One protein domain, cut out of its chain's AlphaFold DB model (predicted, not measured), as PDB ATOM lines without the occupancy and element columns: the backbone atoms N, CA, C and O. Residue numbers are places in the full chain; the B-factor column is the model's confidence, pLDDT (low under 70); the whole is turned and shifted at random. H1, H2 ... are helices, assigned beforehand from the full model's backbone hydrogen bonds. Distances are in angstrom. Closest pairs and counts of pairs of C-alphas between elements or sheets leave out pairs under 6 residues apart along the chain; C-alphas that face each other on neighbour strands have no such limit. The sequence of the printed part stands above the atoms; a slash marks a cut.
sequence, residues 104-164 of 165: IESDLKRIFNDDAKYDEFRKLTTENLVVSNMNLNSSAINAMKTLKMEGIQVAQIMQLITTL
ATOM      1  N   ILE A 104     178.101 102.991 146.716       96.44
ATOM      2  CA  ILE A 104     178.767 104.253 146.352       96.44
ATOM      3  C   ILE A 104     179.395 104.212 144.952       96.44
ATOM      4  O   ILE A 104     180.027 105.180 144.531       96.44
ATOM      5  N   GLU A 105     179.237 103.110 144.215       95.31
ATOM      6  CA  GLU A 105     179.911 102.862 142.938       95.31
ATOM      7  C   GLU A 105     179.627 103.966 141.911       95.31
ATOM      8  O   GLU A 105     180.545 104.484 141.278       95.31
ATOM      9  N   SER A 106     178.360 104.367 141.775       95.62
ATOM     10  CA  SER A 106     177.957 105.405 140.817       95.62
ATOM     11  C   SER A 106     178.610 106.757 141.119       95.62
ATOM     12  O   SER A 106     179.025 107.472 140.203       95.62
ATOM     13  N   ASP A 107     178.738 107.109 142.401       97.00
ATOM     14  CA  ASP A 107     179.395 108.348 142.813       97.00
ATOM     15  C   ASP A 107     180.911 108.268 142.617       97.00
ATOM     16  O   ASP A 107     181.509 109.231 142.132       97.00
ATOM     17  N   LEU A 108     181.526 107.116 142.916       95.75
ATOM     18  CA  LEU A 108     182.944 106.874 142.649       95.75
ATOM     19  C   LEU A 108     183.246 107.012 141.155       95.75
ATOM     20  O   LEU A 108     184.104 107.815 140.788       95.75
ATOM     21  N   LYS A 109     182.503 106.322 140.282       95.19
ATOM     22  CA  LYS A 109     182.667 106.415 138.822       95.19
ATOM     23  C   LYS A 109     182.547 107.854 138.320       95.19
ATOM     24  O   LYS A 109     183.363 108.293 137.512       95.19
ATOM     25  N   ARG A 110     181.604 108.636 138.862       95.38
ATOM     26  CA  ARG A 110     181.470 110.065 138.539       95.38
ATOM     27  C   ARG A 110     182.685 110.893 138.976       95.38
ATOM     28  O   ARG A 110     183.073 111.801 138.248       95.38
ATOM     29  N   ILE A 111     183.275 110.614 140.143       94.94
ATOM     30  CA  ILE A 111     184.466 111.335 140.634       94.94
ATOM     31  C   ILE A 111     185.702 111.006 139.788       94.94
ATOM     32  O   ILE A 111     186.482 111.910 139.474       94.94
ATOM     33  N   PHE A 112     185.876 109.734 139.416       94.38
ATOM     34  CA  PHE A 112     186.971 109.296 138.548       94.38
ATOM     35  C   PHE A 112     186.817 109.813 137.114       94.38
ATOM     36  O   PHE A 112     187.821 110.167 136.493       94.38
ATOM     37  N   ASN A 113     185.575 109.912 136.618       91.19
ATOM     38  CA  ASN A 113     185.232 110.376 135.269       91.19
ATOM     39  C   ASN A 113     185.978 109.605 134.155       91.19
ATOM     40  O   ASN A 113     186.271 110.151 133.092       91.19
ATOM     41  N   ASP A 114     186.346 108.356 134.446       91.94
ATOM     42  CA  ASP A 114     187.113 107.446 133.599       91.94
ATOM     43  C   ASP A 114     187.001 106.034 134.199       91.94
ATOM     44  O   ASP A 114     187.508 105.779 135.299       91.94
ATOM     45  N   ASP A 115     186.320 105.130 133.493       92.19
ATOM     46  CA  ASP A 115     186.082 103.761 133.963       92.19
ATOM     47  C   ASP A 115     187.396 102.991 134.156       92.19
ATOM     48  O   ASP A 115     187.526 102.240 135.122       92.19
ATOM     49  N   ALA A 116     188.415 103.242 133.326       94.50
ATOM     50  CA  ALA A 116     189.705 102.569 133.458       94.50
ATOM     51  C   ALA A 116     190.435 102.986 134.743       94.50
ATOM     52  O   ALA A 116     191.050 102.151 135.405       94.50
ATOM     53  N   LYS A 117     190.330 104.260 135.143       94.19
ATOM     54  CA  LYS A 117     190.907 104.740 136.412       94.19
ATOM     55  C   LYS A 117     190.148 104.224 137.624       94.19
ATOM     56  O   LYS A 117     190.767 103.948 138.650       94.19
ATOM     57  N   TYR A 118     188.825 104.103 137.519       95.69
ATOM     58  CA  TYR A 118     188.020 103.479 138.565       95.69
ATOM     59  C   TYR A 118     188.390 101.998 138.736       95.69
ATOM     60  O   TYR A 118     188.620 101.551 139.860       95.69
ATOM     61  N   ASP A 119     188.534 101.259 137.635       95.81
ATOM     62  CA  ASP A 119     188.954  99.857 137.663       95.81
ATOM     63  C   ASP A 119     190.372  99.691 138.225       95.81
ATOM     64  O   ASP A 119     190.625  98.770 139.007       95.81
ATOM     65  N   GLU A 120     191.292 100.599 137.890       96.44
ATOM     66  CA  GLU A 120     192.645 100.610 138.452       96.44
ATOM     67  C   GLU A 120     192.629 100.919 139.959       96.44
ATOM     68  O   GLU A 120     193.290 100.229 140.737       96.44
ATOM     69  N   PHE A 121     191.818 101.886 140.404       96.81
ATOM     70  CA  PHE A 121     191.599 102.163 141.827       96.81
ATOM     71  C   PHE A 121     191.061 100.940 142.568       96.81
ATOM     72  O   PHE A 121     191.557 100.605 143.645       96.81
ATOM     73  N   ARG A 122     190.064 100.268 141.993       96.12
ATOM     74  CA  ARG A 122     189.442  99.064 142.545       96.12
ATOM     75  C   ARG A 122     190.466  97.946 142.698       96.12
ATOM     76  O   ARG A 122     190.643  97.442 143.804       96.12
ATOM     77  N   LYS A 123     191.216  97.648 141.632       95.25
ATOM     78  CA  LYS A 123     192.301  96.657 141.637       95.25
ATOM     79  C   LYS A 123     193.338  96.959 142.721       95.25
ATOM     80  O   LYS A 123     193.634  96.101 143.550       95.25
ATOM     81  N   LEU A 124     193.855  98.187 142.752       95.69
ATOM     82  CA  LEU A 124     194.851  98.600 143.740       95.69
ATOM     83  C   LEU A 124     194.289  98.559 145.162       95.69
ATOM     84  O   LEU A 124     195.011  98.225 146.098       95.69
ATOM     85  N   THR A 125     193.013  98.886 145.352       95.50
ATOM     86  CA  THR A 125     192.364  98.790 146.662       95.50
ATOM     87  C   THR A 125     192.308  97.334 147.115       95.50
ATOM     88  O   THR A 125     192.697  97.060 148.248       95.50
ATOM     89  N   THR A 126     191.931  96.397 146.238       94.94
ATOM     90  CA  THR A 126     191.948  94.956 146.532       94.94
ATOM     91  C   THR A 126     193.341  94.462 146.917       94.94
ATOM     92  O   THR A 126     193.496  93.821 147.954       94.94
ATOM     93  N   GLU A 127     194.368  94.794 146.135       91.38
ATOM     94  CA  GLU A 127     195.754  94.392 146.421       91.38
ATOM     95  C   GLU A 127     196.243  94.960 147.767       91.38
ATOM     96  O   GLU A 127     196.899  94.272 148.553       91.38
ATOM     97  N   ASN A 128     195.871  96.205 148.085       93.19
ATOM     98  CA  ASN A 128     196.259  96.860 149.333       93.19
ATOM     99  C   ASN A 128     195.477  96.378 150.567       93.19
ATOM    100  O   ASN A 128     195.959  96.611 151.681       93.19
ATOM    101  N   LEU A 129     194.334  95.692 150.416       92.69
ATOM    102  CA  LEU A 129     193.591  95.115 151.549       92.69
ATOM    103  C   LEU A 129     194.434  94.089 152.304       92.69
ATOM    104  O   LEU A 129     194.439  94.100 153.535       92.69
ATOM    105  N   VAL A 130     195.206  93.271 151.587       85.06
ATOM    106  CA  VAL A 130     196.093  92.265 152.191       85.06
ATOM    107  C   VAL A 130     197.160  92.935 153.060       85.06
ATOM    108  O   VAL A 130     197.384  92.541 154.201       85.06
ATOM    109  N   VAL A 131     197.780  94.001 152.549       85.50
ATOM    110  CA  VAL A 131     198.864  94.723 153.239       85.50
ATOM    111  C   VAL A 131     198.336  95.592 154.385       85.50
ATOM    112  O   VAL A 131     199.041  95.856 155.356       85.50
ATOM    113  N   SER A 132     197.079  96.027 154.299       88.62
ATOM    114  CA  SER A 132     196.459  96.943 155.260       88.62
ATOM    115  C   SER A 132     195.631  96.228 156.331       88.62
ATOM    116  O   SER A 132     194.755  96.855 156.928       88.62
ATOM    117  N   ASN A 133     195.855  94.929 156.567       88.06
ATOM    118  CA  ASN A 133     195.066  94.109 157.496       88.06
ATOM    119  C   ASN A 133     193.550  94.259 157.270       88.06
ATOM    120  O   ASN A 133     192.785  94.463 158.214       88.06
ATOM    121  N   MET A 134     193.120  94.215 156.008       90.88
ATOM    122  CA  MET A 134     191.720  94.329 155.586       90.88
ATOM    123  C   MET A 134     191.047  95.674 155.925       90.88
ATOM    124  O   MET A 134     189.821  95.790 155.911       90.88
ATOM    125  N   ASN A 135     191.825  96.728 156.200       93.31
ATOM    126  CA  ASN A 135     191.295  98.070 156.422       93.31
ATOM    127  C   ASN A 135     190.998  98.775 155.089       93.31
ATOM    128  O   ASN A 135     191.916  99.181 154.369       93.31
ATOM    129  N   LEU A 136     189.712  98.971 154.785       93.94
ATOM    130  CA  LEU A 136     189.272  99.604 153.541       93.94
ATOM    131  C   LEU A 136     189.769 101.054 153.399       93.94
ATOM    132  O   LEU A 136     190.234 101.424 152.325       93.94
ATOM    133  N   ASN A 137     189.731 101.858 154.468       94.69
ATOM    134  CA  ASN A 137     190.189 103.255 154.426       94.69
ATOM    135  C   ASN A 137     191.680 103.338 154.077       94.69
ATOM    136  O   ASN A 137     192.068 104.066 153.168       94.69
ATOM    137  N   SER A 138     192.520 102.574 154.776       95.06
ATOM    138  CA  SER A 138     193.963 102.530 154.516       95.06
ATOM    139  C   SER A 138     194.271 102.027 153.107       95.06
ATOM    140  O   SER A 138     195.127 102.593 152.428       95.06
ATOM    141  N   SER A 139     193.531 101.020 152.643       95.62
ATOM    142  CA  SER A 139     193.706 100.441 151.308       95.62
ATOM    143  C   SER A 139     193.336 101.431 150.208       95.62
ATOM    144  O   SER A 139     194.123 101.633 149.286       95.62
ATOM    145  N   ALA A 140     192.201 102.122 150.346       95.69
ATOM    146  CA  ALA A 140     191.765 103.161 149.418       95.69
ATOM    147  C   ALA A 140     192.742 104.350 149.389       95.69
ATOM    148  O   ALA A 140     193.071 104.855 148.316       95.69
ATOM    149  N   ILE A 141     193.273 104.765 150.549       95.44
ATOM    150  CA  ILE A 141     194.319 105.799 150.632       95.44
ATOM    151  C   ILE A 141     195.565 105.376 149.851       95.44
ATOM    152  O   ILE A 141     196.105 106.170 149.080       95.44
ATOM    153  N   ASN A 142     196.033 104.144 150.047       96.00
ATOM    154  CA  ASN A 142     197.218 103.641 149.358       96.00
ATOM    155  C   ASN A 142     196.984 103.527 147.845       96.00
ATOM    156  O   ASN A 142     197.838 103.960 147.075       96.00
ATOM    157  N   ALA A 143     195.810 103.058 147.417       96.56
ATOM    158  CA  ALA A 143     195.430 103.010 146.007       96.56
ATOM    159  C   ALA A 143     195.445 104.404 145.356       96.56
ATOM    160  O   ALA A 143     196.090 104.601 144.327       96.56
ATOM    161  N   MET A 144     194.822 105.404 145.988       96.38
ATOM    162  CA  MET A 144     194.815 106.781 145.477       96.38
ATOM    163  C   MET A 144     196.214 107.410 145.430       96.38
ATOM    164  O   MET A 144     196.514 108.156 144.496       96.38
ATOM    165  N   LYS A 145     197.092 107.096 146.396       94.94
ATOM    166  CA  LYS A 145     198.502 107.525 146.366       94.94
ATOM    167  C   LYS A 145     199.243 106.933 145.170       94.94
ATOM    168  O   LYS A 145     199.963 107.660 144.491       94.94
ATOM    169  N   THR A 146     199.054 105.644 144.894       95.56
ATOM    170  CA  THR A 146     199.662 104.969 143.735       95.56
ATOM    171  C   THR A 146     199.174 105.571 142.416       95.56
ATOM    172  O   THR A 146     199.981 105.823 141.524       95.56
ATOM    173  N   LEU A 147     197.884 105.911 142.334       94.88
ATOM    174  CA  LEU A 147     197.281 106.623 141.200       94.88
ATOM    175  C   LEU A 147     197.682 108.102 141.095       94.88
ATOM    176  O   LEU A 147     197.276 108.778 140.150       94.88
ATOM    177  N   LYS A 148     198.466 108.620 142.050       94.56
ATOM    178  CA  LYS A 148     198.879 110.031 142.128       94.56
ATOM    179  C   LYS A 148     197.687 110.996 142.123       94.56
ATOM    180  O   LYS A 148     197.740 112.061 141.510       94.56
ATOM    181  N   MET A 149     196.599 110.611 142.787       93.00
ATOM    182  CA  MET A 149     195.439 111.480 142.973       93.00
ATOM    183  C   MET A 149     195.717 112.496 144.078       93.00
ATOM    184  O   MET A 149     196.276 112.155 145.120       93.00
ATOM    185  N   GLU A 150     195.274 113.735 143.882       87.44
ATOM    186  CA  GLU A 150     195.469 114.821 144.843       87.44
ATOM    187  C   GLU A 150     194.219 115.706 144.962       87.44
ATOM    188  O   GLU A 150     193.322 115.698 144.116       87.44
ATOM    189  N   GLY A 151     194.157 116.492 146.038       90.56
ATOM    190  CA  GLY A 151     193.150 117.537 146.209       90.56
ATOM    191  C   GLY A 151     191.734 117.024 146.488       90.56
ATOM    192  O   GLY A 151     191.524 116.062 147.230       90.56
ATOM    193  N   ILE A 152     190.736 117.723 145.938       92.25
ATOM    194  CA  ILE A 152     189.327 117.558 146.326       92.25
ATOM    195  C   ILE A 152     188.748 116.183 145.967       92.25
ATOM    196  O   ILE A 152     187.903 115.678 146.701       92.25
ATOM    197  N   GLN A 153     189.240 115.546 144.899       91.31
ATOM    198  CA  GLN A 153     188.793 114.211 144.488       91.31
ATOM    199  C   GLN A 153     189.122 113.158 145.552       91.31
ATOM    200  O   GLN A 153     188.270 112.342 145.891       91.31
ATOM    201  N   VAL A 154     190.322 113.220 146.142       94.06
ATOM    202  CA  VAL A 154     190.732 112.314 147.230       94.06
ATOM    203  C   VAL A 154     189.821 112.483 148.444       94.06
ATOM    204  O   VAL A 154     189.367 111.498 149.019       94.06
ATOM    205  N   ALA A 155     189.506 113.728 148.815       94.75
ATOM    206  CA  ALA A 155     188.608 114.009 149.933       94.75
ATOM    207  C   ALA A 155     187.192 113.457 149.691       94.75
ATOM    208  O   ALA A 155     186.616 112.843 150.587       94.75
ATOM    209  N   GLN A 156     186.656 113.626 148.478       95.69
ATOM    210  CA  GLN A 156     185.341 113.102 148.099       95.69
ATOM    211  C   GLN A 156     185.301 111.570 148.143       95.69
ATOM    212  O   GLN A 156     184.377 111.002 148.724       95.69
ATOM    213  N   ILE A 157     186.320 110.900 147.598       95.75
ATOM    214  CA  ILE A 157     186.422 109.435 147.639       95.75
ATOM    215  C   ILE A 157     186.515 108.946 149.086       95.75
ATOM    216  O   ILE A 157     185.774 108.047 149.472       95.75
ATOM    217  N   MET A 158     187.361 109.562 149.919       96.06
ATOM    218  CA  MET A 158     187.481 109.174 151.330       96.06
ATOM    219  C   MET A 158     186.190 109.369 152.114       96.06
ATOM    220  O   MET A 158     185.871 108.546 152.975       96.06
ATOM    221  N   GLN A 159     185.442 110.434 151.825       95.19
ATOM    222  CA  GLN A 159     184.146 110.664 152.447       95.19
ATOM    223  C   GLN A 159     183.175 109.533 152.101       95.19
ATOM    224  O   GLN A 159     182.574 108.973 153.013       95.19
ATOM    225  N   LEU A 160     183.078 109.151 150.822       96.19
ATOM    226  CA  LEU A 160     182.239 108.031 150.385       96.19
ATOM    227  C   LEU A 160     182.670 106.714 151.037       96.19
ATOM    228  O   LEU A 160     181.845 106.028 151.630       96.19
ATOM    229  N   ILE A 161     183.963 106.389 151.006       95.56
ATOM    230  CA  ILE A 161     184.494 105.152 151.596       95.56
ATOM    231  C   ILE A 161     184.226 105.090 153.107       95.56
ATOM    232  O   ILE A 161     183.917 104.027 153.642       95.56
ATOM    233  N   THR A 162     184.273 106.230 153.800       92.75
ATOM    234  CA  THR A 162     183.984 106.301 155.239       92.75
ATOM    235  C   THR A 162     182.524 105.962 155.553       92.75
ATOM    236  O   THR A 162     182.267 105.405 156.614       92.75
ATOM    237  N   THR A 163     181.581 106.224 154.637       93.00
ATOM    238  CA  THR A 163     180.161 105.858 154.819       93.00
ATOM    239  C   THR A 163     179.897 104.349 154.790       93.00
ATOM    240  O   THR A 163     178.816 103.919 155.178       93.00
ATOM    241  N   LEU A 164     180.874 103.547 154.349       89.31
ATOM    242  CA  LEU A 164     180.790 102.085 154.267       89.31
ATOM    243  C   LEU A 164     181.312 101.359 155.522       89.31
ATOM    244  O   LEU A 164     181.426 100.127 155.503       89.31
TER     245      LEU A 164
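Overview. This is residues 104 to 164 of the 165 residues of an uncharacterized protein of Methanosphaera sp. rholeuAM74 (UniProt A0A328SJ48). Three short helices, H1, H4 and H3, run roughly alternately, with H4 side by side with each of the other two, and the longest helix, H2, slants steeply across the remaining side, packed on H3 and meeting H1 at a corner. Together the four make a small ring of contacts. The printed part has 61 residues with four named helices, H1, H2, H3 and H4 along the chain, and no named strand: all helix. It is compact and rounded, with a radius of gyration of the C-alphas of 10.5 A and spans of 29 by 23 by 20 A.

Arrangement. Start at H1, residues 104 to 112; it touches H2, residues 115 to 131, only at the corner by their link, with residues 115 to 118 of H2 alone, the closest C-alphas being Phe 112 and Tyr 118 at 5.9 A. Next, H2 touches H3, residues 136 to 146, opposite ways at a steep tilt of 59 degrees; look at the C-alphas of Asn 128 and Ser 139, their closest, 4.8 A apart. H3 and H4, residues 152 to 162, form a helical hairpin, closest at C-alphas 137 and 161, 6.6 A, with a shallow tilt of 23 degrees. H4 touches H1, opposite ways at a shallow tilt of 13 degrees, closest at C-alphas 153 and 111, 6.5 A. H1 and H3 are apart, as are H2 and H4. Every O i to N i+4 pair is within hydrogen-bond range in H1, H3 and H4, and 11 of 13 in H2.

Along the chain. Find C-alpha 104 at (178.767, 104.253, 146.352), where H1 begins its 12.4 A. H2 covers 24.8 A and ends at C-alpha 131, (198.864, 94.723, 153.239). H3 and H4 each measure 15.3 A; H4 ends at C-alpha 162, (183.984, 106.301, 155.239).

Size, cuts and confidence. The C-alphas of Asn 113 and Asn 133, 29.2 A apart, are the two farthest. The printed part has no cut, and its three links between helices are tight. No printed residue is under 70 in pLDDT.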